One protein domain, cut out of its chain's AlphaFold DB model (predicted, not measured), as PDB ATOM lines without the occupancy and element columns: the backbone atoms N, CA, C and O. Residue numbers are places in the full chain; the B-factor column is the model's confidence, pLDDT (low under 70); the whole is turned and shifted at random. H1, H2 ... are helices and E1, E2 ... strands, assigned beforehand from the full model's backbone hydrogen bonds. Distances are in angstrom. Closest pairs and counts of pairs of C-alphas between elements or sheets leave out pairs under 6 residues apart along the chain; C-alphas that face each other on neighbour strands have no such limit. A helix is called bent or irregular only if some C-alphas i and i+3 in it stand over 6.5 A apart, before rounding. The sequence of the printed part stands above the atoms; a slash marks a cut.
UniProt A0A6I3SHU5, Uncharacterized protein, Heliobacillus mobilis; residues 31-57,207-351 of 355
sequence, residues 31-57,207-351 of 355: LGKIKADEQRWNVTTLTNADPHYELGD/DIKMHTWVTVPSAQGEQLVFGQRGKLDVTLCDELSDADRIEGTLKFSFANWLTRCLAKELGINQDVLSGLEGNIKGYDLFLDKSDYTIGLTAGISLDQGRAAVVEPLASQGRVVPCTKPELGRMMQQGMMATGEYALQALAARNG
ATOM      1  N   LEU A  31      -3.671 -33.936  12.111       89.81
ATOM      2  CA  LEU A  31      -4.608 -34.934  12.620       89.81
ATOM      3  C   LEU A  31      -4.782 -34.805  14.137       89.81
ATOM      4  O   LEU A  31      -5.914 -34.767  14.609       89.81
ATOM      5  N   GLY A  32      -3.694 -34.640  14.894       89.25
ATOM      6  CA  GLY A  32      -3.752 -34.411  16.341       89.25
ATOM      7  C   GLY A  32      -4.586 -33.183  16.724       89.25
ATOM      8  O   GLY A  32      -5.344 -33.240  17.689       89.25
ATOM      9  N   LYS A  33      -4.528 -32.099  15.935       90.94
ATOM     10  CA  LYS A  33      -5.393 -30.921  16.129       90.94
ATOM     11  C   LYS A  33      -6.869 -31.249  15.892       90.94
ATOM     12  O   LYS A  33      -7.702 -30.839  16.695       90.94
ATOM     13  N   ILE A  34      -7.198 -32.000  14.832       91.25
ATOM     14  CA  ILE A  34      -8.580 -32.454  14.576       91.25
ATOM     15  C   ILE A  34      -9.108 -33.266  15.758       91.25
ATOM     16  O   ILE A  34     -10.200 -32.988  16.244       91.25
ATOM     17  N   LYS A  35      -8.313 -34.216  16.261       89.56
ATOM     18  CA  LYS A  35      -8.695 -35.077  17.389       89.56
ATOM     19  C   LYS A  35      -8.880 -34.308  18.695       89.56
ATOM     20  O   LYS A  35      -9.801 -34.609  19.442       89.56
ATOM     21  N   ALA A  36      -8.054 -33.293  18.955       89.62
ATOM     22  CA  ALA A  36      -8.195 -32.455  20.145       89.62
ATOM     23  C   ALA A  36      -9.534 -31.691  20.192       89.62
ATOM     24  O   ALA A  36     -10.035 -31.410  21.279       89.62
ATOM     25  N   ASP A  37     -10.133 -31.417  19.029       90.75
ATOM     26  CA  ASP A  37     -11.375 -30.650  18.901       90.75
ATOM     27  C   ASP A  37     -12.584 -31.520  18.509       90.75
ATOM     28  O   ASP A  37     -13.599 -30.993  18.054       90.75
ATOM     29  N   GLU A  38     -12.520 -32.847  18.684       93.00
ATOM     30  CA  GLU A  38     -13.574 -33.768  18.222       93.00
ATOM     31  C   GLU A  38     -14.968 -33.484  18.821       93.00
ATOM     32  O   GLU A  38     -15.994 -33.772  18.196       93.00
ATOM     33  N   GLN A  39     -15.016 -32.825  19.987       90.75
ATOM     34  CA  GLN A  39     -16.258 -32.379  20.631       90.75
ATOM     35  C   GLN A  39     -17.071 -31.421  19.749       90.75
ATOM     36  O   GLN A  39     -18.294 -31.398  19.857       90.75
ATOM     37  N   ARG A  40     -16.425 -30.675  18.838       92.38
ATOM     38  CA  ARG A  40     -17.108 -29.798  17.872       92.38
ATOM     39  C   ARG A  40     -18.110 -30.562  17.006       92.38
ATOM     40  O   ARG A  40     -19.135 -29.999  16.636       92.38
ATOM     41  N   TRP A  41     -17.815 -31.819  16.689       92.44
ATOM     42  CA  TRP A  41     -18.670 -32.665  15.853       92.44
ATOM     43  C   TRP A  41     -19.506 -33.652  16.663       92.44
ATOM     44  O   TRP A  41     -20.152 -34.511  16.072       92.44
ATOM     45  N   ASN A  42     -19.507 -33.535  17.996       93.06
ATOM     46  CA  ASN A  42     -20.166 -34.478  18.897       93.06
ATOM     47  C   ASN A  42     -19.684 -35.929  18.679       93.06
ATOM     48  O   ASN A  42     -20.461 -36.884  18.700       93.06
ATOM     49  N   VAL A  43     -18.379 -36.084  18.436       93.88
ATOM     50  CA  VAL A  43     -17.730 -37.368  18.154       93.88
ATOM     51  C   VAL A  43     -16.740 -37.714  19.259       93.88
ATOM     52  O   VAL A  43     -16.146 -36.838  19.890       93.88
ATOM     53  N   THR A  44     -16.543 -39.011  19.487       94.56
ATOM     54  CA  THR A  44     -15.401 -39.514  20.250       94.56
ATOM     55  C   THR A  44     -14.675 -40.619  19.505       94.56
ATOM     56  O   THR A  44     -15.249 -41.667  19.217       94.56
ATOM     57  N   THR A  45     -13.405 -40.385  19.186       93.88
ATOM     58  CA  THR A  45     -12.534 -41.366  18.536       93.88
ATOM     59  C   THR A  45     -12.242 -42.505  19.509       93.88
ATOM     60  O   THR A  45     -11.667 -42.291  20.570       93.88
ATOM     61  N   LEU A  46     -12.616 -43.729  19.136       92.94
ATOM     62  CA  LEU A  46     -12.375 -44.934  19.936       92.94
ATOM     63  C   LEU A  46     -11.048 -45.596  19.567       92.94
ATOM     64  O   LEU A  46     -10.380 -46.167  20.425       92.94
ATOM     65  N   THR A  47     -10.683 -45.535  18.287       90.81
ATOM     66  CA  THR A  47      -9.358 -45.911  17.802       90.81
ATOM     67  C   THR A  47      -9.045 -45.213  16.484       90.81
ATOM     68  O   THR A  47      -9.949 -44.824  15.738       90.81
ATOM     69  N   ASN A  48      -7.760 -45.038  16.210       88.62
ATOM     70  CA  ASN A  48      -7.251 -44.437  14.991       88.62
ATOM     71  C   ASN A  48      -6.024 -45.216  14.514       88.62
ATOM     72  O   ASN A  48      -5.133 -45.534  15.301       88.62
ATOM     73  N   ALA A  49      -5.944 -45.449  13.211       85.06
ATOM     74  CA  ALA A  49      -4.713 -45.875  12.578       85.06
ATOM     75  C   ALA A  49      -3.958 -44.679  11.995       85.06
ATOM     76  O   ALA A  49      -4.548 -43.757  11.418       85.06
ATOM     77  N   ASP A  50      -2.639 -44.739  12.142       80.25
ATOM     78  CA  ASP A  50      -1.670 -43.856  11.503       80.25
ATOM     79  C   ASP A  50      -0.543 -44.735  10.912       80.25
ATOM     80  O   ASP A  50       0.182 -45.387  11.678       80.25
ATOM     81  N   PRO A  51      -0.428 -44.868   9.573       80.25
ATOM     82  CA  PRO A  51      -1.184 -44.129   8.553       80.25
ATOM     83  C   PRO A  51      -2.634 -44.618   8.350       80.25
ATOM     84  O   PRO A  51      -3.534 -43.795   8.191       80.25
ATOM     85  N   HIS A  52      -2.880 -45.934   8.384       89.31
ATOM     86  CA  HIS A  52      -4.198 -46.550   8.148       89.31
ATOM     87  C   HIS A  52      -4.233 -48.028   8.585       89.31
ATOM     88  O   HIS A  52      -3.194 -48.619   8.895       89.31
ATOM     89  N   TYR A  53      -5.432 -48.609   8.630       88.94
ATOM     90  CA  TYR A  53      -5.675 -50.052   8.687       88.94
ATOM     91  C   TYR A  53      -5.728 -50.602   7.263       88.94
ATOM     92  O   TYR A  53      -6.436 -50.057   6.409       88.94
ATOM     93  N   GLU A  54      -5.012 -51.695   7.011       89.06
ATOM     94  CA  GLU A  54      -5.245 -52.488   5.808       89.06
ATOM     95  C   GLU A  54      -6.557 -53.272   5.947       89.06
ATOM     96  O   GLU A  54      -6.992 -53.587   7.055       89.06
ATOM     97  N   LEU A  55      -7.192 -53.632   4.829       84.69
ATOM     98  CA  LEU A  55      -8.450 -54.390   4.848       84.69
ATOM     99  C   LEU A  55      -8.353 -55.675   5.693       84.69
ATOM    100  O   LEU A  55      -9.272 -55.999   6.437       84.69
ATOM    101  N   GLY A  56      -7.227 -56.391   5.602       82.94
ATOM    102  CA  GLY A  56      -6.984 -57.622   6.365       82.94
ATOM    103  C   GLY A  56      -6.815 -57.419   7.876       82.94
ATOM    104  O   GLY A  56      -6.872 -58.399   8.626       82.94
ATOM    105  N   ASP A  57      -6.633 -56.172   8.309       86.88
ATOM    106  CA  ASP A  57      -6.480 -55.776   9.706       86.88
ATOM    107  C   ASP A  57      -7.811 -55.353  10.346       86.88
ATOM    108  O   ASP A  57      -7.881 -55.207  11.568       86.88
ATOM    109  N   ASP A 207     -26.713 -50.106  15.380       91.06
ATOM    110  CA  ASP A 207     -26.350 -49.715  14.025       91.06
ATOM    111  C   ASP A 207     -24.848 -49.410  13.913       91.06
ATOM    112  O   ASP A 207     -24.173 -49.119  14.911       91.06
ATOM    113  N   ILE A 208     -24.344 -49.417  12.682       90.00
ATOM    114  CA  ILE A 208     -22.993 -49.003  12.318       90.00
ATOM    115  C   ILE A 208     -23.037 -48.155  11.043       90.00
ATOM    116  O   ILE A 208     -23.664 -48.511  10.050       90.00
ATOM    117  N   LYS A 209     -22.331 -47.026  11.060       88.12
ATOM    118  CA  LYS A 209     -22.211 -46.108   9.923       88.12
ATOM    119  C   LYS A 209     -20.823 -46.175   9.320       88.12
ATOM    120  O   LYS A 209     -19.833 -46.384  10.025       88.12
ATOM    121  N   MET A 210     -20.736 -45.884   8.030       86.00
ATOM    122  CA  MET A 210     -19.463 -45.752   7.348       86.00
ATOM    123  C   MET A 210     -19.383 -44.437   6.577       86.00
ATOM    124  O   MET A 210     -20.255 -44.097   5.786       86.00
ATOM    125  N   HIS A 211     -18.299 -43.701   6.793       87.12
ATOM    126  CA  HIS A 211     -17.953 -42.519   6.015       87.12
ATOM    127  C   HIS A 211     -16.819 -42.883   5.072       87.12
ATOM    128  O   HIS A 211     -15.708 -43.182   5.514       87.12
ATOM    129  N   THR A 212     -17.095 -42.870   3.775       86.38
ATOM    130  CA  THR A 212     -16.128 -43.272   2.760       86.38
ATOM    131  C   THR A 212     -15.737 -42.083   1.909       86.38
ATOM    132  O   THR A 212     -16.558 -41.236   1.581       86.38
ATOM    133  N   TRP A 213     -14.474 -42.041   1.509       84.19
ATOM    134  CA  TRP A 213     -13.982 -41.073   0.540       84.19
ATOM    135  C   TRP A 213     -13.386 -41.802  -0.646       84.19
ATOM    136  O   TRP A 213     -12.535 -42.673  -0.477       84.19
ATOM    137  N   VAL A 214     -13.838 -41.452  -1.844       86.38
ATOM    138  CA  VAL A 214     -13.348 -42.056  -3.081       86.38
ATOM    139  C   VAL A 214     -12.463 -41.055  -3.793       86.38
ATOM    140  O   VAL A 214     -12.939 -39.981  -4.163       86.38
ATOM    141  N   THR A 215     -11.193 -41.404  -3.986       87.56
ATOM    142  CA  THR A 215     -10.239 -40.619  -4.766       87.56
ATOM    143  C   THR A 215      -9.997 -41.240  -6.133       87.56
ATOM    144  O   THR A 215      -9.931 -42.462  -6.278       87.56
ATOM    145  N   VAL A 216      -9.853 -40.390  -7.150       88.56
ATOM    146  CA  VAL A 216      -9.458 -40.782  -8.505       88.56
ATOM    147  C   VAL A 216      -8.295 -39.926  -9.003       88.56
ATOM    148  O   VAL A 216      -8.246 -38.727  -8.712       88.56
ATOM    149  N   PRO A 217      -7.342 -40.501  -9.752       88.00
ATOM    150  CA  PRO A 217      -6.251 -39.743 -10.339       88.00
ATOM    151  C   PRO A 217      -6.758 -38.864 -11.487       88.00
ATOM    152  O   PRO A 217      -7.555 -39.299 -12.316       88.00
ATOM    153  N   SER A 218      -6.226 -37.648 -11.586       85.31
ATOM    154  CA  SER A 218      -6.418 -36.751 -12.728       85.31
ATOM    155  C   SER A 218      -5.091 -36.120 -13.155       85.31
ATOM    156  O   SER A 218      -4.099 -36.161 -12.424       85.31
ATOM    157  N   ALA A 219      -5.070 -35.472 -14.323       83.12
ATOM    158  CA  ALA A 219      -3.894 -34.741 -14.807       83.12
ATOM    159  C   ALA A 219      -3.436 -33.610 -13.859       83.12
ATOM    160  O   ALA A 219      -2.286 -33.186 -13.922       83.12
ATOM    161  N   GLN A 220      -4.329 -33.120 -12.994       80.38
ATOM    162  CA  GLN A 220      -4.095 -32.004 -12.070       80.38
ATOM    163  C   GLN A 220      -3.869 -32.469 -10.619       80.38
ATOM    164  O   GLN A 220      -3.762 -31.636  -9.723       80.38
ATOM    165  N   GLY A 221      -3.800 -33.784 -10.382       84.12
ATOM    166  CA  GLY A 221      -3.715 -34.390  -9.052       84.12
ATOM    167  C   GLY A 221      -4.935 -35.247  -8.722       84.12
ATOM    168  O   GLY A 221      -5.724 -35.594  -9.600       84.12
ATOM    169  N   GLU A 222      -5.090 -35.622  -7.457       87.69
ATOM    170  CA  GLU A 222      -6.232 -36.426  -7.015       87.69
ATOM    171  C   GLU A 222      -7.532 -35.613  -6.988       87.69
ATOM    172  O   GLU A 222      -7.560 -34.431  -6.633       87.69
ATOM    173  N   GLN A 223      -8.629 -36.269  -7.346       87.44
ATOM    174  CA  GLN A 223      -9.986 -35.741  -7.268       87.44
ATOM    175  C   GLN A 223     -10.825 -36.612  -6.337       87.44
ATOM    176  O   GLN A 223     -10.607 -37.816  -6.263       87.44
ATOM    177  N   LEU A 224     -11.790 -36.013  -5.648       85.62
ATOM    178  CA  LEU A 224     -12.763 -36.701  -4.801       85.62
ATOM    179  C   LEU A 224     -14.090 -36.876  -5.535       85.62
ATOM    180  O   LEU A 224     -14.520 -35.963  -6.237       85.62
ATOM    181  N   VAL A 225     -14.738 -38.024  -5.335       83.38
ATOM    182  CA  VAL A 225     -16.039 -38.377  -5.924       83.38
ATOM    183  C   VAL A 225     -17.133 -38.398  -4.847       83.38
ATOM    184  O   VAL A 225     -16.925 -38.963  -3.774       83.38
ATOM    185  N   PHE A 226     -18.310 -37.836  -5.149       76.12
ATOM    186  CA  PHE A 226     -19.460 -37.722  -4.233       76.12
ATOM    187  C   PHE A 226     -20.675 -38.559  -4.648       76.12
ATOM    188  O   PHE A 226     -20.848 -38.910  -5.818       76.12
ATOM    189  N   GLY A 227     -21.550 -38.857  -3.682       71.06
ATOM    190  CA  GLY A 227     -22.760 -39.680  -3.831       71.06
ATOM    191  C   GLY A 227     -23.908 -38.985  -4.578       71.06
ATOM    192  O   GLY A 227     -23.836 -37.800  -4.902       71.06
ATOM    193  N   GLN A 228     -24.971 -39.735  -4.895       62.91
ATOM    194  CA  GLN A 228     -26.087 -39.297  -5.756       62.91
ATOM    195  C   GLN A 228     -26.966 -38.185  -5.156       62.91
ATOM    196  O   GLN A 228     -27.691 -37.518  -5.889       62.91
ATOM    197  N   ARG A 229     -26.942 -37.973  -3.835       55.50
ATOM    198  CA  ARG A 229     -27.960 -37.175  -3.121       55.50
ATOM    199  C   ARG A 229     -27.603 -35.711  -2.858       55.50
ATOM    200  O   ARG A 229     -28.148 -35.135  -1.922       55.50
ATOM    201  N   GLY A 230     -26.685 -35.104  -3.615       47.56
ATOM    202  CA  GLY A 230     -26.285 -33.701  -3.392       47.56
ATOM    203  C   GLY A 230     -25.754 -33.416  -1.976       47.56
ATOM    204  O   GLY A 230     -25.642 -32.261  -1.579       47.56
ATOM    205  N   LYS A 231     -25.449 -34.473  -1.212       51.25
ATOM    206  CA  LYS A 231     -24.760 -34.432   0.071       51.25
ATOM    207  C   LYS A 231     -23.266 -34.520  -0.219       51.25
ATOM    208  O   LYS A 231     -22.837 -35.299  -1.069       51.25
ATOM    209  N   LEU A 232     -22.503 -33.657   0.437       52.44
ATOM    210  CA  LEU A 232     -21.092 -33.377   0.141       52.44
ATOM    211  C   LEU A 232     -20.119 -34.430   0.680       52.44
ATOM    212  O   LEU A 232     -18.906 -34.292   0.542       52.44
ATOM    213  N   ASP A 233     -20.653 -35.465   1.311       52.50
ATOM    214  CA  ASP A 233     -19.975 -36.639   1.823       52.50
ATOM    215  C   ASP A 233     -20.519 -37.900   1.128       52.50
ATOM    216  O   ASP A 233     -21.707 -37.998   0.817       52.50
ATOM    217  N   VAL A 234     -19.668 -38.909   0.910       53.56
ATOM    218  CA  VAL A 234     -20.149 -40.279   0.661       53.56
ATOM    219  C   VAL A 234     -20.294 -40.949   2.022       53.56
ATOM    220  O   VAL A 234     -19.502 -41.800   2.428       53.56
ATOM    221  N   THR A 235     -21.298 -40.509   2.781       59.78
ATOM    222  CA  THR A 235     -21.721 -41.273   3.952       59.78
ATOM    223  C   THR A 235     -22.515 -42.472   3.454       59.78
ATOM    224  O   THR A 235     -23.647 -42.343   2.989       59.78
ATOM    225  N   LEU A 236     -21.889 -43.642   3.536       59.97
ATOM    226  CA  LEU A 236     -22.506 -44.922   3.245       59.97
ATOM    227  C   LEU A 236     -23.319 -45.330   4.479       59.97
ATOM    228  O   LEU A 236     -22.796 -45.889   5.442       59.97
ATOM    229  N   CYS A 237     -24.610 -45.002   4.450       55.88
ATOM    230  CA  CYS A 237     -25.600 -45.422   5.444       55.88
ATOM    231  C   CYS A 237     -26.428 -46.606   4.921       55.88
ATOM    232  O   CYS A 237     -27.655 -46.550   4.972       55.88
ATOM    233  N   ASP A 238     -25.793 -47.628   4.340       65.44
ATOM    234  CA  ASP A 238     -26.520 -48.856   4.000       65.44
ATOM    235  C   ASP A 238     -26.224 -49.933   5.038       65.44
ATOM    236  O   ASP A 238     -25.079 -50.118   5.460       65.44
ATOM    237  N   GLU A 239     -27.269 -50.655   5.421       71.69
ATOM    238  CA  GLU A 239     -27.191 -51.726   6.406       71.69
ATOM    239  C   GLU A 239     -26.264 -52.841   5.904       71.69
ATOM    240  O   GLU A 239     -26.238 -53.169   4.710       71.69
ATOM    241  N   LEU A 240     -25.506 -53.444   6.823       79.88
ATOM    242  CA  LEU A 240     -24.870 -54.737   6.574       79.88
ATOM    243  C   LEU A 240     -25.948 -55.758   6.184       79.88
ATOM    244  O   LEU A 240     -27.066 -55.750   6.695       79.88
ATOM    245  N   SER A 241     -25.622 -56.661   5.274       79.81
ATOM    246  CA  SER A 241     -26.557 -57.659   4.761       79.81
ATOM    247  C   SER A 241     -25.893 -59.025   4.669       79.81
ATOM    248  O   SER A 241     -24.666 -59.142   4.700       79.81
ATOM    249  N   ASP A 242     -26.689 -60.082   4.510       77.12
ATOM    250  CA  ASP A 242     -26.134 -61.422   4.296       77.12
ATOM    251  C   ASP A 242     -25.308 -61.518   3.008       77.12
ATOM    252  O   ASP A 242     -24.380 -62.320   2.947       77.12
ATOM    253  N   ALA A 243     -25.586 -60.671   2.009       83.19
ATOM    254  CA  ALA A 243     -24.793 -60.589   0.782       83.19
ATOM    255  C   ALA A 243     -23.352 -60.108   1.038       83.19
ATOM    256  O   ALA A 243     -22.467 -60.329   0.213       83.19
ATOM    257  N   ASP A 244     -23.099 -59.485   2.192       85.25
ATOM    258  CA  ASP A 244     -21.770 -59.027   2.583       85.25
ATOM    259  C   ASP A 244     -20.986 -60.098   3.352       85.25
ATOM    260  O   ASP A 244     -19.822 -59.882   3.689       85.25
ATOM    261  N   ARG A 245     -21.584 -61.260   3.650       84.69
ATOM    262  CA  ARG A 245     -20.892 -62.357   4.338       84.69
ATOM    263  C   ARG A 245     -19.882 -63.036   3.417       84.69
ATOM    264  O   ARG A 245     -20.119 -63.232   2.228       84.69
ATOM    265  N   ILE A 246     -18.753 -63.443   3.990       85.06
ATOM    266  CA  ILE A 246     -17.805 -64.335   3.322       85.06
ATOM    267  C   ILE A 246     -18.437 -65.727   3.288       85.06
ATOM    268  O   ILE A 246     -18.772 -66.276   4.343       85.06
ATOM    269  N   GLU A 247     -18.580 -66.282   2.083       85.25
ATOM    270  CA  GLU A 247     -19.224 -67.571   1.835       85.25
ATOM    271  C   GLU A 247     -18.708 -68.666   2.783       85.25
ATOM    272  O   GLU A 247     -17.505 -68.829   2.990       85.25
ATOM    273  N   GLY A 248     -19.641 -69.403   3.392       82.31
ATOM    274  CA  GLY A 248     -19.327 -70.482   4.333       82.31
ATOM    275  C   GLY A 248     -18.808 -70.020   5.699       82.31
ATOM    276  O   GLY A 248     -18.330 -70.850   6.471       82.31
ATOM    277  N   THR A 249     -18.883 -68.723   6.026       85.56
ATOM    278  CA  THR A 249     -18.405 -68.190   7.310       85.56
ATOM    279  C   THR A 249     -19.395 -67.226   7.969       85.56
ATOM    280  O   THR A 249     -20.324 -66.715   7.351       85.56
ATOM    281  N   LEU A 250     -19.137 -66.932   9.243       83.06
ATOM    282  CA  LEU A 250     -19.814 -65.905  10.038       83.06
ATOM    283  C   LEU A 250     -19.169 -64.515   9.915       83.06
ATOM    284  O   LEU A 250     -19.508 -63.592  10.651       83.06
ATOM    285  N   LYS A 251     -18.185 -64.354   9.030       86.06
ATOM    286  CA  LYS A 251     -17.452 -63.097   8.873       86.06
ATOM    287  C   LYS A 251     -18.098 -62.252   7.792       86.06
ATOM    288  O   LYS A 251     -18.444 -62.765   6.730       86.06
ATOM    289  N   PHE A 252     -18.194 -60.956   8.045       86.06
ATOM    290  CA  PHE A 252     -18.578 -59.991   7.029       86.06
ATOM    291  C   PHE A 252     -17.327 -59.531   6.284       86.06
ATOM    292  O   PHE A 252     -16.302 -59.207   6.887       86.06
ATOM    293  N   SER A 253     -17.403 -59.518   4.959       86.38
ATOM    294  CA  SER A 253     -16.405 -58.889   4.111       86.38
ATOM    295  C   SER A 253     -16.642 -57.386   4.143       86.38
ATOM    296  O   SER A 253     -17.590 -56.877   3.539       86.38
ATOM    297  N   PHE A 254     -15.754 -56.666   4.832       83.12
ATOM    298  CA  PHE A 254     -15.767 -55.205   4.831       83.12
ATOM    299  C   PHE A 254     -15.702 -54.647   3.400       83.12
ATOM    300  O   PHE A 254     -16.395 -53.686   3.081       83.12
ATOM    301  N   ALA A 255     -14.948 -55.300   2.510       86.75
ATOM    302  CA  ALA A 255     -14.884 -54.928   1.101       86.75
ATOM    303  C   ALA A 255     -16.206 -55.156   0.357       86.75
ATOM    304  O   ALA A 255     -16.611 -54.284  -0.408       86.75
ATOM    305  N   ASN A 256     -16.910 -56.270   0.584       87.25
ATOM    306  CA  ASN A 256     -18.195 -56.520  -0.085       87.25
ATOM    307  C   ASN A 256     -19.228 -55.481   0.349       87.25
ATOM    308  O   ASN A 256     -19.871 -54.870  -0.502       87.25
ATOM    309  N   TRP A 257     -19.311 -55.226   1.660       86.06
ATOM    310  CA  TRP A 257     -20.200 -54.206   2.203       86.06
ATOM    311  C   TRP A 257     -19.893 -52.834   1.604       86.06
ATOM    312  O   TRP A 257     -20.769 -52.198   1.019       86.06
ATOM    313  N   LEU A 258     -18.630 -52.410   1.664       86.00
ATOM    314  CA  LEU A 258     -18.182 -51.124   1.145       86.00
ATOM    315  C   LEU A 258     -18.441 -50.969  -0.359       86.00
ATOM    316  O   LEU A 258     -18.999 -49.960  -0.784       86.00
ATOM    317  N   THR A 259     -18.082 -51.967  -1.168       86.56
ATOM    318  CA  THR A 259     -18.274 -51.926  -2.627       86.56
ATOM    319  C   THR A 259     -19.750 -51.929  -3.013       86.56
ATOM    320  O   THR A 259     -20.137 -51.154  -3.886       86.56
ATOM    321  N   ARG A 260     -20.599 -52.719  -2.342       87.31
ATOM    322  CA  ARG A 260     -22.052 -52.733  -2.571       87.31
ATOM    323  C   ARG A 260     -22.684 -51.380  -2.251       87.31
ATOM    324  O   ARG A 260     -23.411 -50.827  -3.079       87.31
ATOM    325  N   CYS A 261     -22.382 -50.835  -1.074       84.44
ATOM    326  CA  CYS A 261     -22.880 -49.528  -0.651       84.44
ATOM    327  C   CYS A 261     -22.419 -48.429  -1.611       84.44
ATOM    328  O   CYS A 261     -23.213 -47.588  -2.033       84.44
ATOM    329  N   LEU A 262     -21.142 -48.458  -1.998       83.88
ATOM    330  CA  LEU A 262     -20.583 -47.464  -2.897       83.88
ATOM    331  C   LEU A 262     -21.188 -47.549  -4.301       83.88
ATOM    332  O   LEU A 262     -21.514 -46.515  -4.876       83.88
ATOM    333  N   ALA A 263     -21.367 -48.750  -4.854       85.44
ATOM    334  CA  ALA A 263     -21.992 -48.941  -6.161       85.44
ATOM    335  C   ALA A 263     -23.388 -48.304  -6.208       85.44
ATOM    336  O   ALA A 263     -23.703 -47.551  -7.132       85.44
ATOM    337  N   LYS A 264     -24.183 -48.540  -5.156       84.31
ATOM    338  CA  LYS A 264     -25.516 -47.958  -4.971       84.31
ATOM    339  C   LYS A 264     -25.468 -46.431  -4.878       84.31
ATOM    340  O   LYS A 264     -26.194 -45.764  -5.608       84.31
ATOM    341  N   GLU A 265     -24.589 -45.872  -4.045       81.31
ATOM    342  CA  GLU A 265     -24.481 -44.415  -3.858       81.31
ATOM    343  C   GLU A 265     -23.883 -43.679  -5.066       81.31
ATOM    344  O   GLU A 265     -24.227 -42.526  -5.346       81.31
ATOM    345  N   LEU A 266     -22.995 -44.324  -5.824       79.88
ATOM    346  CA  LEU A 266     -22.453 -43.763  -7.060       79.88
ATOM    347  C   LEU A 266     -23.407 -43.942  -8.247       79.88
ATOM    348  O   LEU A 266     -23.393 -43.112  -9.159       79.88
ATOM    349  N   GLY A 267     -24.282 -44.948  -8.206       82.00
ATOM    350  CA  GLY A 267     -25.154 -45.325  -9.316       82.00
ATOM    351  C   GLY A 267     -24.418 -46.075 -10.422       82.00
ATOM    352  O   GLY A 267     -24.722 -45.875 -11.595       82.00
ATOM    353  N   ILE A 268     -23.425 -46.887 -10.057       82.69
ATOM    354  CA  ILE A 268     -22.603 -47.670 -10.989       82.69
ATOM    355  C   ILE A 268     -22.792 -49.166 -10.730       82.69
ATOM    356  O   ILE A 268     -23.234 -49.567  -9.656       82.69
ATOM    357  N   ASN A 269     -22.442 -50.008 -11.705       83.56
ATOM    358  CA  ASN A 269     -22.447 -51.455 -11.492       83.56
ATOM    359  C   ASN A 269     -21.370 -51.834 -10.453       83.56
ATOM    360  O   ASN A 269     -20.221 -51.405 -10.569       83.56
ATOM    361  N   GLN A 270     -21.738 -52.658  -9.467       82.88
ATOM    362  CA  GLN A 270     -20.829 -53.193  -8.453       82.88
ATOM    363  C   GLN A 270     -19.632 -53.935  -9.064       82.88
ATOM    364  O   GLN A 270     -18.535 -53.836  -8.521       82.88
ATOM    365  N   ASP A 271     -19.794 -54.588 -10.220       82.81
ATOM    366  CA  ASP A 271     -18.708 -55.304 -10.908       82.81
ATOM    367  C   ASP A 271     -17.519 -54.394 -11.251       82.81
ATOM    368  O   ASP A 271     -16.374 -54.842 -11.293       82.81
ATOM    369  N   VAL A 272     -17.759 -53.094 -11.444       78.06
ATOM    370  CA  VAL A 272     -16.705 -52.094 -11.692       78.06
ATOM    371  C   VAL A 272     -15.784 -51.940 -10.478       78.06
ATOM    372  O   VAL A 272     -14.590 -51.663 -10.616       78.06
ATOM    373  N   LEU A 273     -16.347 -52.122  -9.285       80.50
ATOM    374  CA  LEU A 273     -15.652 -52.015  -8.009       80.50
ATOM    375  C   LEU A 273     -15.021 -53.346  -7.568       80.50
ATOM    376  O   LEU A 273     -14.389 -53.395  -6.514       80.50
ATOM    377  N   SER A 274     -15.152 -54.410  -8.368       78.38
ATOM    378  CA  SER A 274     -14.471 -55.678  -8.108       78.38
ATOM    379  C   SER A 274     -12.947 -55.503  -8.130       78.38
ATOM    380  O   SER A 274     -12.396 -54.731  -8.926       78.38
ATOM    381  N   GLY A 275     -12.239 -56.201  -7.239       78.81
ATOM    382  CA  GLY A 275     -10.777 -56.142  -7.175       78.81
ATOM    383  C   GLY A 275     -10.210 -54.866  -6.535       78.81
ATOM    384  O   GLY A 275      -9.041 -54.551  -6.765       78.81
ATOM    385  N   LEU A 276     -11.020 -54.082  -5.810       82.19
ATOM    386  CA  LEU A 276     -10.585 -52.864  -5.109       82.19
ATOM    387  C   LEU A 276     -10.066 -53.117  -3.689       82.19
ATOM    388  O   LEU A 276      -9.676 -52.172  -3.008       82.19
ATOM    389  N   GLU A 277     -10.020 -54.369  -3.237       83.25
ATOM    390  CA  GLU A 277      -9.639 -54.755  -1.876       83.25
ATOM    391  C   GLU A 277      -8.291 -54.160  -1.449       83.25
ATOM    392  O   GLU A 277      -8.159 -53.676  -0.327       83.25
ATOM    393  N   GLY A 278      -7.307 -54.130  -2.355       83.75
ATOM    394  CA  GLY A 278      -5.977 -53.562  -2.093       83.75
ATOM    395  C   GLY A 278      -5.940 -52.030  -1.984       83.75
ATOM    396  O   GLY A 278      -4.975 -51.474  -1.455       83.75
ATOM    397  N   ASN A 279      -6.992 -51.355  -2.450       87.44
ATOM    398  CA  ASN A 279      -7.098 -49.897  -2.485       87.44
ATOM    399  C   ASN A 279      -8.002 -49.336  -1.378       87.44
ATOM    400  O   ASN A 279      -8.141 -48.119  -1.267       87.44
ATOM    401  N   ILE A 280      -8.623 -50.207  -0.576       89.25
ATOM    402  CA  ILE A 280      -9.462 -49.825   0.561       89.25
ATOM    403  C   ILE A 280      -8.580 -49.656   1.795       89.25
ATOM    404  O   ILE A 280      -7.914 -50.601   2.221       89.25
ATOM    405  N   LYS A 281      -8.623 -48.471   2.407       90.31
ATOM    406  CA  LYS A 281      -7.917 -48.142   3.653       90.31
ATOM    407  C   LYS A 281      -8.916 -47.709   4.721       90.31
ATOM    408  O   LYS A 281      -9.749 -46.845   4.459       90.31
ATOM    409  N   GLY A 282      -8.845 -48.284   5.919       90.75
ATOM    410  CA  GLY A 282      -9.613 -47.806   7.077       90.75
ATOM    411  C   GLY A 282      -8.794 -46.836   7.921       90.75
ATOM    412  O   GLY A 282      -7.574 -46.956   7.975       90.75
ATOM    413  N   TYR A 283      -9.436 -45.895   8.609       90.94
ATOM    414  CA  TYR A 283      -8.704 -44.866   9.362       90.94
ATOM    415  C   TYR A 283      -9.124 -44.747  10.824       90.94
ATOM    416  O   TYR A 283      -8.302 -44.965  11.708       90.94
ATOM    417  N   ASP A 284     -10.377 -44.395  11.089       91.75
ATOM    418  CA  ASP A 284     -10.888 -44.106  12.422       91.75
ATOM    419  C   ASP A 284     -12.117 -44.960  12.717       91.75
ATOM    420  O   ASP A 284     -12.999 -45.099  11.868       91.75
ATOM    421  N   LEU A 285     -12.191 -45.464  13.947       93.75
ATOM    422  CA  LEU A 285     -13.433 -45.905  14.567       93.75
ATOM    423  C   LEU A 285     -13.835 -44.860  15.601       93.75
ATOM    424  O   LEU A 285     -13.025 -44.470  16.447       93.75
ATOM    425  N   PHE A 286     -15.082 -44.422  15.568       94.56
ATOM    426  CA  PHE A 286     -15.566 -43.378  16.454       94.56
ATOM    427  C   PHE A 286     -17.004 -43.631  16.904       94.56
ATOM    428  O   PHE A 286     -17.733 -44.408  16.299       94.56
ATOM    429  N   LEU A 287     -17.404 -42.972  17.985       95.56
ATOM    430  CA  LEU A 287     -18.778 -42.907  18.461       95.56
ATOM    431  C   LEU A 287     -19.383 -41.565  18.038       95.56
ATOM    432  O   LEU A 287     -18.866 -40.514  18.421       95.56
ATOM    433  N   ASP A 288     -20.474 -41.600  17.276       94.06
ATOM    434  CA  ASP A 288     -21.366 -40.460  17.060       94.06
ATOM    435  C   ASP A 288     -22.295 -40.343  18.267       94.06
ATOM    436  O   ASP A 288     -23.158 -41.193  18.489       94.06
ATOM    437  N   LYS A 289     -22.114 -39.301  19.077       93.62
ATOM    438  CA  LYS A 289     -22.910 -39.081  20.292       93.62
ATOM    439  C   LYS A 289     -24.274 -38.468  20.008       93.62
ATOM    440  O   LYS A 289     -25.070 -38.321  20.932       93.62
ATOM    441  N   SER A 290     -24.541 -38.067  18.767       90.88
ATOM    442  CA  SER A 290     -25.806 -37.429  18.397       90.88
ATOM    443  C   SER A 290     -26.937 -38.444  18.398       90.88
ATOM    444  O   SER A 290     -28.048 -38.120  18.803       90.88
ATOM    445  N   ASP A 291     -26.635 -39.675  17.991       90.75
ATOM    446  CA  ASP A 291     -27.572 -40.789  18.044       90.75
ATOM    447  C   ASP A 291     -27.039 -42.031  18.761       90.75
ATOM    448  O   ASP A 291     -27.821 -42.946  18.967       90.75
ATOM    449  N   TYR A 292     -25.784 -42.043  19.221       94.25
ATOM    450  CA  TYR A 292     -25.116 -43.185  19.857       94.25
ATOM    451  C   TYR A 292     -24.863 -44.342  18.884       94.25
ATOM    452  O   TYR A 292     -25.321 -45.471  19.072       94.25
ATOM    453  N   THR A 293     -24.141 -44.041  17.805       92.81
ATOM    454  CA  THR A 293     -23.817 -44.995  16.735       92.81
ATOM    455  C   THR A 293     -22.316 -45.113  16.540       92.81
ATOM    456  O   THR A 293     -21.586 -44.129  16.652       92.81
ATOM    457  N   ILE A 294     -21.844 -46.313  16.207       94.06
ATOM    458  CA  ILE A 294     -20.450 -46.513  15.819       94.06
ATOM    459  C   ILE A 294     -20.262 -46.080  14.369       94.06
ATOM    460  O   ILE A 294     -20.997 -46.510  13.484       94.06
ATOM    461  N   GLY A 295     -19.270 -45.234  14.128       92.25
ATOM    462  CA  GLY A 295     -18.842 -44.806  12.808       92.25
ATOM    463  C   GLY A 295     -17.465 -45.361  12.465       92.25
ATOM    464  O   GLY A 295     -16.563 -45.381  13.305       92.25
ATOM    465  N   LEU A 296     -17.290 -45.776  11.214       91.75
ATOM    466  CA  LEU A 296     -15.999 -46.122  10.632       91.75
ATOM    467  C   LEU A 296     -15.687 -45.162   9.483       91.75
ATOM    468  O   LEU A 296     -16.549 -44.888   8.652       91.75
ATOM    469  N   THR A 297     -14.456 -44.667   9.393       90.44
ATOM    470  CA  THR A 297     -14.014 -43.890   8.226       90.44
ATOM    471  C   THR A 297     -13.128 -44.736   7.316       90.44
ATOM    472  O   THR A 297     -12.175 -45.356   7.801       90.44
ATOM    473  N   ALA A 298     -13.363 -44.686   6.008       89.19
ATOM    474  CA  ALA A 298     -12.570 -45.387   5.006       89.19
ATOM    475  C   ALA A 298     -12.226 -44.492   3.805       89.19
ATOM    476  O   ALA A 298     -12.912 -43.516   3.507       89.19
ATOM    477  N   GLY A 299     -11.155 -44.842   3.104       87.94
ATOM    478  CA  GLY A 299     -10.741 -44.244   1.841       87.94
ATOM    479  C   GLY A 299     -10.587 -45.320   0.780       87.94
ATOM    480  O   GLY A 299     -10.190 -46.445   1.085       87.94
ATOM    481  N   ILE A 300     -10.909 -44.971  -0.458       88.06
ATOM    482  CA  ILE A 300     -10.789 -45.848  -1.618       88.06
ATOM    483  C   ILE A 300     -10.125 -45.062  -2.729       88.06
ATOM    484  O   ILE A 300     -10.623 -44.008  -3.116       88.06
ATOM    485  N   SER A 301      -9.051 -45.606  -3.281       88.56
ATOM    486  CA  SER A 301      -8.405 -45.034  -4.459       88.56
ATOM    487  C   SER A 301      -8.743 -45.857  -5.698       88.56
ATOM    488  O   SER A 301      -8.464 -47.056  -5.762       88.56
ATOM    489  N   LEU A 302      -9.367 -45.232  -6.694       87.31
ATOM    490  CA  LEU A 302      -9.589 -45.859  -7.995       87.31
ATOM    491  C   LEU A 302      -8.358 -45.638  -8.875       87.31
ATOM    492  O   LEU A 302      -7.733 -44.583  -8.827       87.31
ATOM    493  N   ASP A 303      -8.003 -46.626  -9.688       86.50
ATOM    494  CA  ASP A 303      -6.931 -46.470 -10.671       86.50
ATOM    495  C   ASP A 303      -7.407 -45.705 -11.920       86.50
ATOM    496  O   ASP A 303      -8.591 -45.406 -12.092       86.50
ATOM    497  N   GLN A 304      -6.474 -45.395 -12.824       79.94
ATOM    498  CA  GLN A 304      -6.789 -44.715 -14.085       79.94
ATOM    499  C   GLN A 304      -7.779 -45.501 -14.961       79.94
ATOM    500  O   GLN A 304      -8.564 -44.890 -15.679       79.94
ATOM    501  N   GLY A 305      -7.768 -46.838 -14.896       79.94
ATOM    502  CA  GLY A 305      -8.688 -47.678 -15.667       79.94
ATOM    503  C   GLY A 305     -10.137 -47.534 -15.199       79.94
ATOM    504  O   GLY A 305     -11.054 -47.497 -16.016       79.94
ATOM    505  N   ARG A 306     -10.345 -47.393 -13.886       80.88
ATOM    506  CA  ARG A 306     -11.661 -47.201 -13.262       80.88
ATOM    507  C   ARG A 306     -12.089 -45.734 -13.190       80.88
ATOM    508  O   ARG A 306     -13.284 -45.469 -13.061       80.88
ATOM    509  N   ALA A 307     -11.162 -44.784 -13.334       80.00
ATOM    510  CA  ALA A 307     -11.467 -43.351 -13.365       80.00
ATOM    511  C   ALA A 307     -12.473 -42.984 -14.475       80.00
ATOM    512  O   ALA A 307     -13.363 -42.164 -14.254       80.00
ATOM    513  N   ALA A 308     -12.411 -43.659 -15.629       79.06
ATOM    514  CA  ALA A 308     -13.357 -43.460 -16.731       79.06
ATOM    515  C   ALA A 308     -14.818 -43.759 -16.341       79.06
ATOM    516  O   ALA A 308     -15.747 -43.189 -16.909       79.06
ATOM    517  N   VAL A 309     -15.050 -44.623 -15.346       77.25
ATOM    518  CA  VAL A 309     -16.410 -44.989 -14.918       77.25
ATOM    519  C   VAL A 309     -17.045 -43.917 -14.032       77.25
ATOM    520  O   VAL A 309     -18.269 -43.806 -13.978       77.25
ATOM    521  N   VAL A 310     -16.230 -43.092 -13.371       77.38
ATOM    522  CA  VAL A 310     -16.715 -41.954 -12.577       77.38
ATOM    523  C   VAL A 310     -16.694 -40.635 -13.354       77.38
ATOM    524  O   VAL A 310     -17.224 -39.639 -12.872       77.38
ATOM    525  N   GLU A 311     -16.152 -40.608 -14.574       78.75
ATOM    526  CA  GLU A 311     -16.149 -39.421 -15.440       78.75
ATOM    527  C   GLU A 311     -17.563 -38.864 -15.713       78.75
ATOM    528  O   GLU A 311     -17.753 -37.649 -15.595       78.75
ATOM    529  N   PRO A 312     -18.610 -39.690 -15.945       83.25
ATOM    530  CA  PRO A 312     -19.983 -39.192 -16.055       83.25
ATOM    531  C   PRO A 312     -20.509 -38.519 -14.779       83.25
ATOM    532  O   PRO A 312     -21.515 -37.817 -14.832       83.25
ATOM    533  N   LEU A 313     -19.861 -38.725 -13.627       80.94
ATOM    534  CA  LEU A 313     -20.208 -38.054 -12.373       80.94
ATOM    535  C   LEU A 313     -19.609 -36.643 -12.310       80.94
ATOM    536  O   LEU A 313     -20.190 -35.760 -11.677       80.94
ATOM    537  N   ALA A 314     -18.498 -36.385 -13.006       78.88
ATOM    538  CA  ALA A 314     -17.908 -35.049 -13.083       78.88
ATOM    539  C   ALA A 314     -18.847 -34.058 -13.785       78.88
ATOM    540  O   ALA A 314     -19.030 -32.940 -13.304       78.88
ATOM    541  N   SER A 315     -19.525 -34.481 -14.859       76.88
ATOM    542  CA  SER A 315     -20.528 -33.650 -15.546       76.88
ATOM    543  C   SER A 315     -21.765 -33.352 -14.685       76.88
ATOM    544  O   SER A 315     -22.486 -32.396 -14.957       76.88
ATOM    545  N   GLN A 316     -21.978 -34.121 -13.612       77.50
ATOM    546  CA  GLN A 316     -23.018 -33.901 -12.602       77.50
ATOM    547  C   GLN A 316     -22.537 -33.018 -11.435       77.50
ATOM    548  O   GLN A 316     -23.270 -32.841 -10.465       77.50
ATOM    549  N   GLY A 317     -21.304 -32.495 -11.483       77.88
ATOM    550  CA  GLY A 317     -20.705 -31.721 -10.390       77.88
ATOM    551  C   GLY A 317     -20.333 -32.563  -9.166       77.88
ATOM    552  O   GLY A 317     -20.166 -32.023  -8.078       77.88
ATOM    553  N   ARG A 318     -20.213 -33.888  -9.325       79.88
ATOM    554  CA  ARG A 318     -19.944 -34.841  -8.235       79.88
ATOM    555  C   ARG A 318     -18.472 -35.242  -8.134       79.88
ATOM    556  O   ARG A 318     -18.156 -36.203  -7.442       79.88
ATOM    557  N   VAL A 319     -17.587 -34.536  -8.831       84.81
ATOM    558  CA  VAL A 319     -16.138 -34.746  -8.774       84.81
ATOM    559  C   VAL A 319     -15.462 -33.399  -8.573       84.81
ATOM    560  O   VAL A 319     -15.732 -32.467  -9.332       84.81
ATOM    561  N   VAL A 320     -14.593 -33.281  -7.569       84.62
ATOM    562  CA  VAL A 320     -13.849 -32.039  -7.293       84.62
ATOM    563  C   VAL A 320     -12.368 -32.312  -7.036       84.62
ATOM    564  O   VAL A 320     -12.023 -33.367  -6.506       84.62
ATOM    565  N   PRO A 321     -11.469 -31.369  -7.357       87.75
ATOM    566  CA  PRO A 321     -10.065 -31.470  -6.970       87.75
ATOM    567  C   PRO A 321      -9.884 -31.596  -5.451       87.75
ATOM    568  O   PRO A 321     -10.472 -30.830  -4.684       87.75
ATOM    569  N   CYS A 322      -9.007 -32.500  -5.009       86.56
ATOM    570  CA  CYS A 322      -8.639 -32.657  -3.601       86.56
ATOM    571  C   CYS A 322      -7.674 -31.534  -3.169       86.56
ATOM    572  O   CYS A 322      -6.473 -31.727  -2.998       86.56
ATOM    573  N   THR A 323      -8.193 -30.310  -3.062       87.81
ATOM    574  CA  THR A 323      -7.412 -29.104  -2.742       87.81
ATOM    575  C   THR A 323      -8.087 -28.296  -1.637       87.81
ATOM    576  O   THR A 323      -9.314 -28.299  -1.530       87.81
ATOM    577  N   LYS A 324      -7.308 -27.549  -0.837       89.69
ATOM    578  CA  LYS A 324      -7.849 -26.705   0.252       89.69
ATOM    579  C   LYS A 324      -9.013 -25.800  -0.202       89.69
ATOM    580  O   LYS A 324     -10.024 -25.785   0.495       89.69
ATOM    581  N   PRO A 325      -8.934 -25.065  -1.333       90.12
ATOM    582  CA  PRO A 325     -10.017 -24.167  -1.742       90.12
ATOM    583  C   PRO A 325     -11.320 -24.880  -2.118       90.12
ATOM    584  O   PRO A 325     -12.398 -24.335  -1.885       90.12
ATOM    585  N   GLU A 326     -11.238 -26.065  -2.723       86.75
ATOM    586  CA  GLU A 326     -12.420 -26.844  -3.113       86.75
ATOM    587  C   GLU A 326     -13.047 -27.514  -1.893       86.75
ATOM    588  O   GLU A 326     -14.230 -27.325  -1.622       86.75
ATOM    589  N   LEU A 327     -12.230 -28.190  -1.083       85.56
ATOM    590  CA  LEU A 327     -12.675 -28.832   0.152       85.56
ATOM    591  C   LEU A 327     -13.281 -27.827   1.143       85.56
ATOM    592  O   LEU A 327     -14.328 -28.087   1.733       85.56
ATOM    593  N   GLY A 328     -12.670 -26.647   1.282       85.62
ATOM    594  CA  GLY A 328     -13.201 -25.570   2.118       85.62
ATOM    595  C   GLY A 328     -14.540 -25.027   1.610       85.62
ATOM    596  O   GLY A 328     -15.445 -24.795   2.409       85.62
ATOM    597  N   ARG A 329     -14.707 -24.875   0.285       83.62
ATOM    598  CA  ARG A 329     -15.999 -24.496  -0.313       83.62
ATOM    599  C   ARG A 329     -17.069 -25.545  -0.064       83.62
ATOM    600  O   ARG A 329     -18.201 -25.180   0.234       83.62
ATOM    601  N   MET A 330     -16.721 -26.825  -0.144       77.88
ATOM    602  CA  MET A 330     -17.668 -27.894   0.149       77.88
ATOM    603  C   MET A 330     -18.142 -27.857   1.598       77.88
ATOM    604  O   MET A 330     -19.338 -27.919   1.847       77.88
ATOM    605  N   MET A 331     -17.241 -27.698   2.569       79.69
ATOM    606  CA  MET A 331     -17.638 -27.636   3.981       79.69
ATOM    607  C   MET A 331     -18.657 -26.517   4.267       79.69
ATOM    608  O   MET A 331     -19.462 -26.638   5.186       79.69
ATOM    609  N   GLN A 332     -18.676 -25.454   3.457       82.12
ATOM    610  CA  GLN A 332     -19.629 -24.348   3.586       82.12
ATOM    611  C   GLN A 332     -21.039 -24.661   3.063       82.12
ATOM    612  O   GLN A 332     -21.968 -23.945   3.429       82.12
ATOM    613  N   GLN A 333     -21.244 -25.699   2.238       76.62
ATOM    614  CA  GLN A 333     -22.569 -25.995   1.655       76.62
ATOM    615  C   GLN A 333     -23.439 -26.919   2.531       76.62
ATOM    616  O   GLN A 333     -24.524 -27.314   2.115       76.62
ATOM    617  N   GLY A 334     -23.003 -27.204   3.764       72.50
ATOM    618  CA  GLY A 334     -23.772 -27.945   4.766       72.50
ATOM    619  C   GLY A 334     -23.497 -29.446   4.722       72.50
ATOM    620  O   GLY A 334     -24.097 -30.185   3.946       72.50
ATOM    621  N   MET A 335     -22.599 -29.903   5.594       77.94
ATOM    622  CA  MET A 335     -22.272 -31.317   5.793       77.94
ATOM    623  C   MET A 335     -22.801 -31.790   7.151       77.94
ATOM    624  O   MET A 335     -22.919 -30.995   8.085       77.94
ATOM    625  N   MET A 336     -23.121 -33.081   7.284       81.44
ATOM    626  CA  MET A 336     -23.375 -33.655   8.609       81.44
ATOM    627  C   MET A 336     -22.105 -33.553   9.461       81.44
ATOM    628  O   MET A 336     -21.004 -33.708   8.935       81.44
ATOM    629  N   ALA A 337     -22.244 -33.342  10.770       87.81
ATOM    630  CA  ALA A 337     -21.101 -33.142  11.664       87.81
ATOM    631  C   ALA A 337     -20.067 -34.284  11.582       87.81
ATOM    632  O   ALA A 337     -18.869 -34.036  11.480       87.81
ATOM    633  N   THR A 338     -20.524 -35.538  11.539       88.44
ATOM    634  CA  THR A 338     -19.660 -36.721  11.397       88.44
ATOM    635  C   THR A 338     -18.981 -36.812  10.029       88.44
ATOM    636  O   THR A 338     -17.817 -37.203   9.952       88.44
ATOM    637  N   GLY A 339     -19.666 -36.390   8.962       85.62
ATOM    638  CA  GLY A 339     -19.076 -36.249   7.629       85.62
ATOM    639  C   GLY A 339     -17.986 -35.177   7.602       85.62
ATOM    640  O   GLY A 339     -16.901 -35.420   7.076       85.62
ATOM    641  N   GLU A 340     -18.226 -34.023   8.238       87.62
ATOM    642  CA  GLU A 340     -17.251 -32.925   8.323       87.62
ATOM    643  C   GLU A 340     -16.005 -33.367   9.091       87.62
ATOM    644  O   GLU A 340     -14.881 -33.152   8.634       87.62
ATOM    645  N   TYR A 341     -16.199 -34.046  10.222       90.75
ATOM    646  CA  TYR A 341     -15.121 -34.669  10.982       90.75
ATOM    647  C   TYR A 341     -14.306 -35.648  10.123       90.75
ATOM    648  O   TYR A 341     -13.077 -35.543  10.075       90.75
ATOM    649  N   ALA A 342     -14.969 -36.564   9.407       88.88
ATOM    650  CA  ALA A 342     -14.298 -37.540   8.553       88.88
ATOM    651  C   ALA A 342     -13.501 -36.863   7.422       88.88
ATOM    652  O   ALA A 342     -12.380 -37.287   7.131       88.88
ATOM    653  N   LEU A 343     -14.038 -35.792   6.823       86.25
ATOM    654  CA  LEU A 343     -13.351 -35.018   5.787       86.25
ATOM    655  C   LEU A 343     -12.117 -34.310   6.347       86.25
ATOM    656  O   LEU A 343     -11.043 -34.396   5.757       86.25
ATOM    657  N   GLN A 344     -12.249 -33.627   7.488       89.88
ATOM    658  CA  GLN A 344     -11.122 -32.937   8.118       89.88
ATOM    659  C   GLN A 344     -10.021 -33.915   8.524       89.88
ATOM    660  O   GLN A 344      -8.841 -33.635   8.314       89.88
ATOM    661  N   ALA A 345     -10.391 -35.080   9.057       89.81
ATOM    662  CA  ALA A 345      -9.437 -36.116   9.422       89.81
ATOM    663  C   ALA A 345      -8.717 -36.695   8.190       89.81
ATOM    664  O   ALA A 345      -7.507 -36.926   8.242       89.81
ATOM    665  N   LEU A 346      -9.419 -36.901   7.068       86.00
ATOM    666  CA  LEU A 346      -8.801 -37.326   5.809       86.00
ATOM    667  C   LEU A 346      -7.881 -36.242   5.232       86.00
ATOM    668  O   LEU A 346      -6.750 -36.532   4.844       86.00
ATOM    669  N   ALA A 347      -8.342 -34.995   5.175       87.69
ATOM    670  CA  ALA A 347      -7.567 -33.875   4.655       87.69
ATOM    671  C   ALA A 347      -6.268 -33.689   5.451       87.69
ATOM    672  O   ALA A 347      -5.192 -33.590   4.862       87.69
ATOM    673  N   ALA A 348      -6.348 -33.773   6.782       89.94
ATOM    674  CA  ALA A 348      -5.193 -33.708   7.667       89.94
ATOM    675  C   ALA A 348      -4.160 -34.815   7.388       89.94
ATOM    676  O   ALA A 348      -2.960 -34.540   7.404       89.94
ATOM    677  N   ARG A 349      -4.610 -36.046   7.093       86.62
ATOM    678  CA  ARG A 349      -3.733 -37.165   6.688       86.62
ATOM    679  C   ARG A 349      -3.035 -36.917   5.353       86.62
ATOM    680  O   ARG A 349      -1.906 -37.352   5.167       86.62
ATOM    681  N   ASN A 350      -3.673 -36.159   4.466       83.88
ATOM    682  CA  ASN A 350      -3.118 -35.738   3.181       83.88
ATOM    683  C   ASN A 350      -2.351 -34.401   3.259       83.88
ATOM    684  O   ASN A 350      -2.028 -33.808   2.234       83.88
ATOM    685  N   GLY A 351      -2.063 -33.898   4.466       87.50
ATOM    686  CA  GLY A 351      -1.312 -32.654   4.660       87.50
ATOM    687  C   GLY A 351      -2.094 -31.376   4.332       87.50
ATOM    688  O   GLY A 351      -1.499 -30.306   4.221       87.50
TER     689      GLY A 351
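Overview. This is residues 31 to 57 and 207 to 351 of the 355 residues of an uncharacterized protein of Heliobacillus mobilis (UniProt A0A6I3SHU5). One strongly twisted, branched sheet of seven strands runs through the domain with helices over both faces: H3 and H5 over one, with H4 packed on H3, and H7 over the other. H1 and H2 pack on H7, and H6 is near it, while the long link of residues 237 to 253 reaches as far as 28 A from the mean of the C-alphas. The printed part has 172 residues, with seven named helices and seven named strands in the order H1 H2 E1 E2 E3 E4 H3 H4 E5 E6 H5 E7 H6 H7; the class is mixed, helices and strands. In the sheet E2 and E6 are parallel and the other neighbour pairs antiparallel. The whole is compact, with a radius of gyration of the C-alphas of 15.5 A and spans of 41 by 40 by 28 A.

Along the chain. The sheet holds E1, residues 43 to 54, 23.2 A long; E2, residues 208 to 218, 32.4 A; E3, residues 221 to 225, 13.3 A; E4, residues 234 to 236; E5, residues 280 to 288, 22.4 A; E6, residues 293 to 301, 26.2 A; and E7, residues 319 to 321. E1 bends by 89 degrees at residue 51, and E5 by 55 degrees at residue 283. E2 begins at C-alpha 208, (-22.993, -49.003, 12.318). The helices are H1, residues 31 to 36; H2, residues 38 to 41; H3, residues 254 to 266, 17.8 A; H4, residues 270 to 273; H5, residues 304 to 314, 14.8 A; H6, residues 324 to 331, 10.5 A; and H7, residues 337 to 349, 18.5 A. H1 begins at C-alpha 31, (-4.608, -34.934, 12.620), and H7 ends at C-alpha 349, (-3.733, -37.165, 6.688). H5 is irregular, but only just: C-alphas 309 and 312 are 6.9 A apart.

Arrangement. E2 has three neighbours: E3, beside its residues 214 to 218, and E4, beside 210 to 212, on one side, and E6, beside 208 to 216, on the other side. Within hydrogen-bond range are N 211 and O 296 of E2 and E6, 2.8 A; N 216 and O 223 of the hairpin E2 and E3, 2.8 A; and N 212 and O 234 of E2 and E4, 3.0 A. E5 and E6 form a hairpin, with N 283 and O 297 within hydrogen-bond range at 2.9 A, and the edge strand E1 is the antiparallel neighbour of E5, with N 44 and O 287 at 3.0 A. The edge strand E7 pairs with E3, N 224 and O 320 at 2.8 A. H3, at a height of 9.1 A over the sheet, runs across the strands, at 69 degrees to E2 on the local plane. H5, on the same face, has a height of 8.7 A. H4 touches residues 259 to 264 of H3, the closest C-alphas being Ala 263 and Gln 270, 5.0 A. H7, on the opposite face, touches H1 at a steep tilt of 40 degrees, opposite ways, with C-alphas 31 and 348 closest at 5.1 A. H2 touches residues 337 to 341 of H7, with C-alphas 41 and 337 closest at 4.9 A. H6 and H7 are close but not clearly touching, with C-alphas 331 and 340 closest at 6.9 A. In H1, H3, H6 and H7 every O i to N i+4 pair is within hydrogen-bond range; in H5 2 of 7 are, beside 4 of 8 O i to N i+3 pairs, and H2 and H4 are too short for an i+4 pair.

Size, cuts and confidence. The C-alphas farthest apart, those of Gly 248 and Pro 325, are 47.6 A apart. Residues 58 to 206 are not printed, and C-alphas 57 and 207 stand 21.2 A apart across that cut. Of the links printed whole, E4 to H3 is long, with 17 residues. The mean pLDDT of the printed part is 83.9; residues 228 to 238 are under 70, and E4 has a mean of 58.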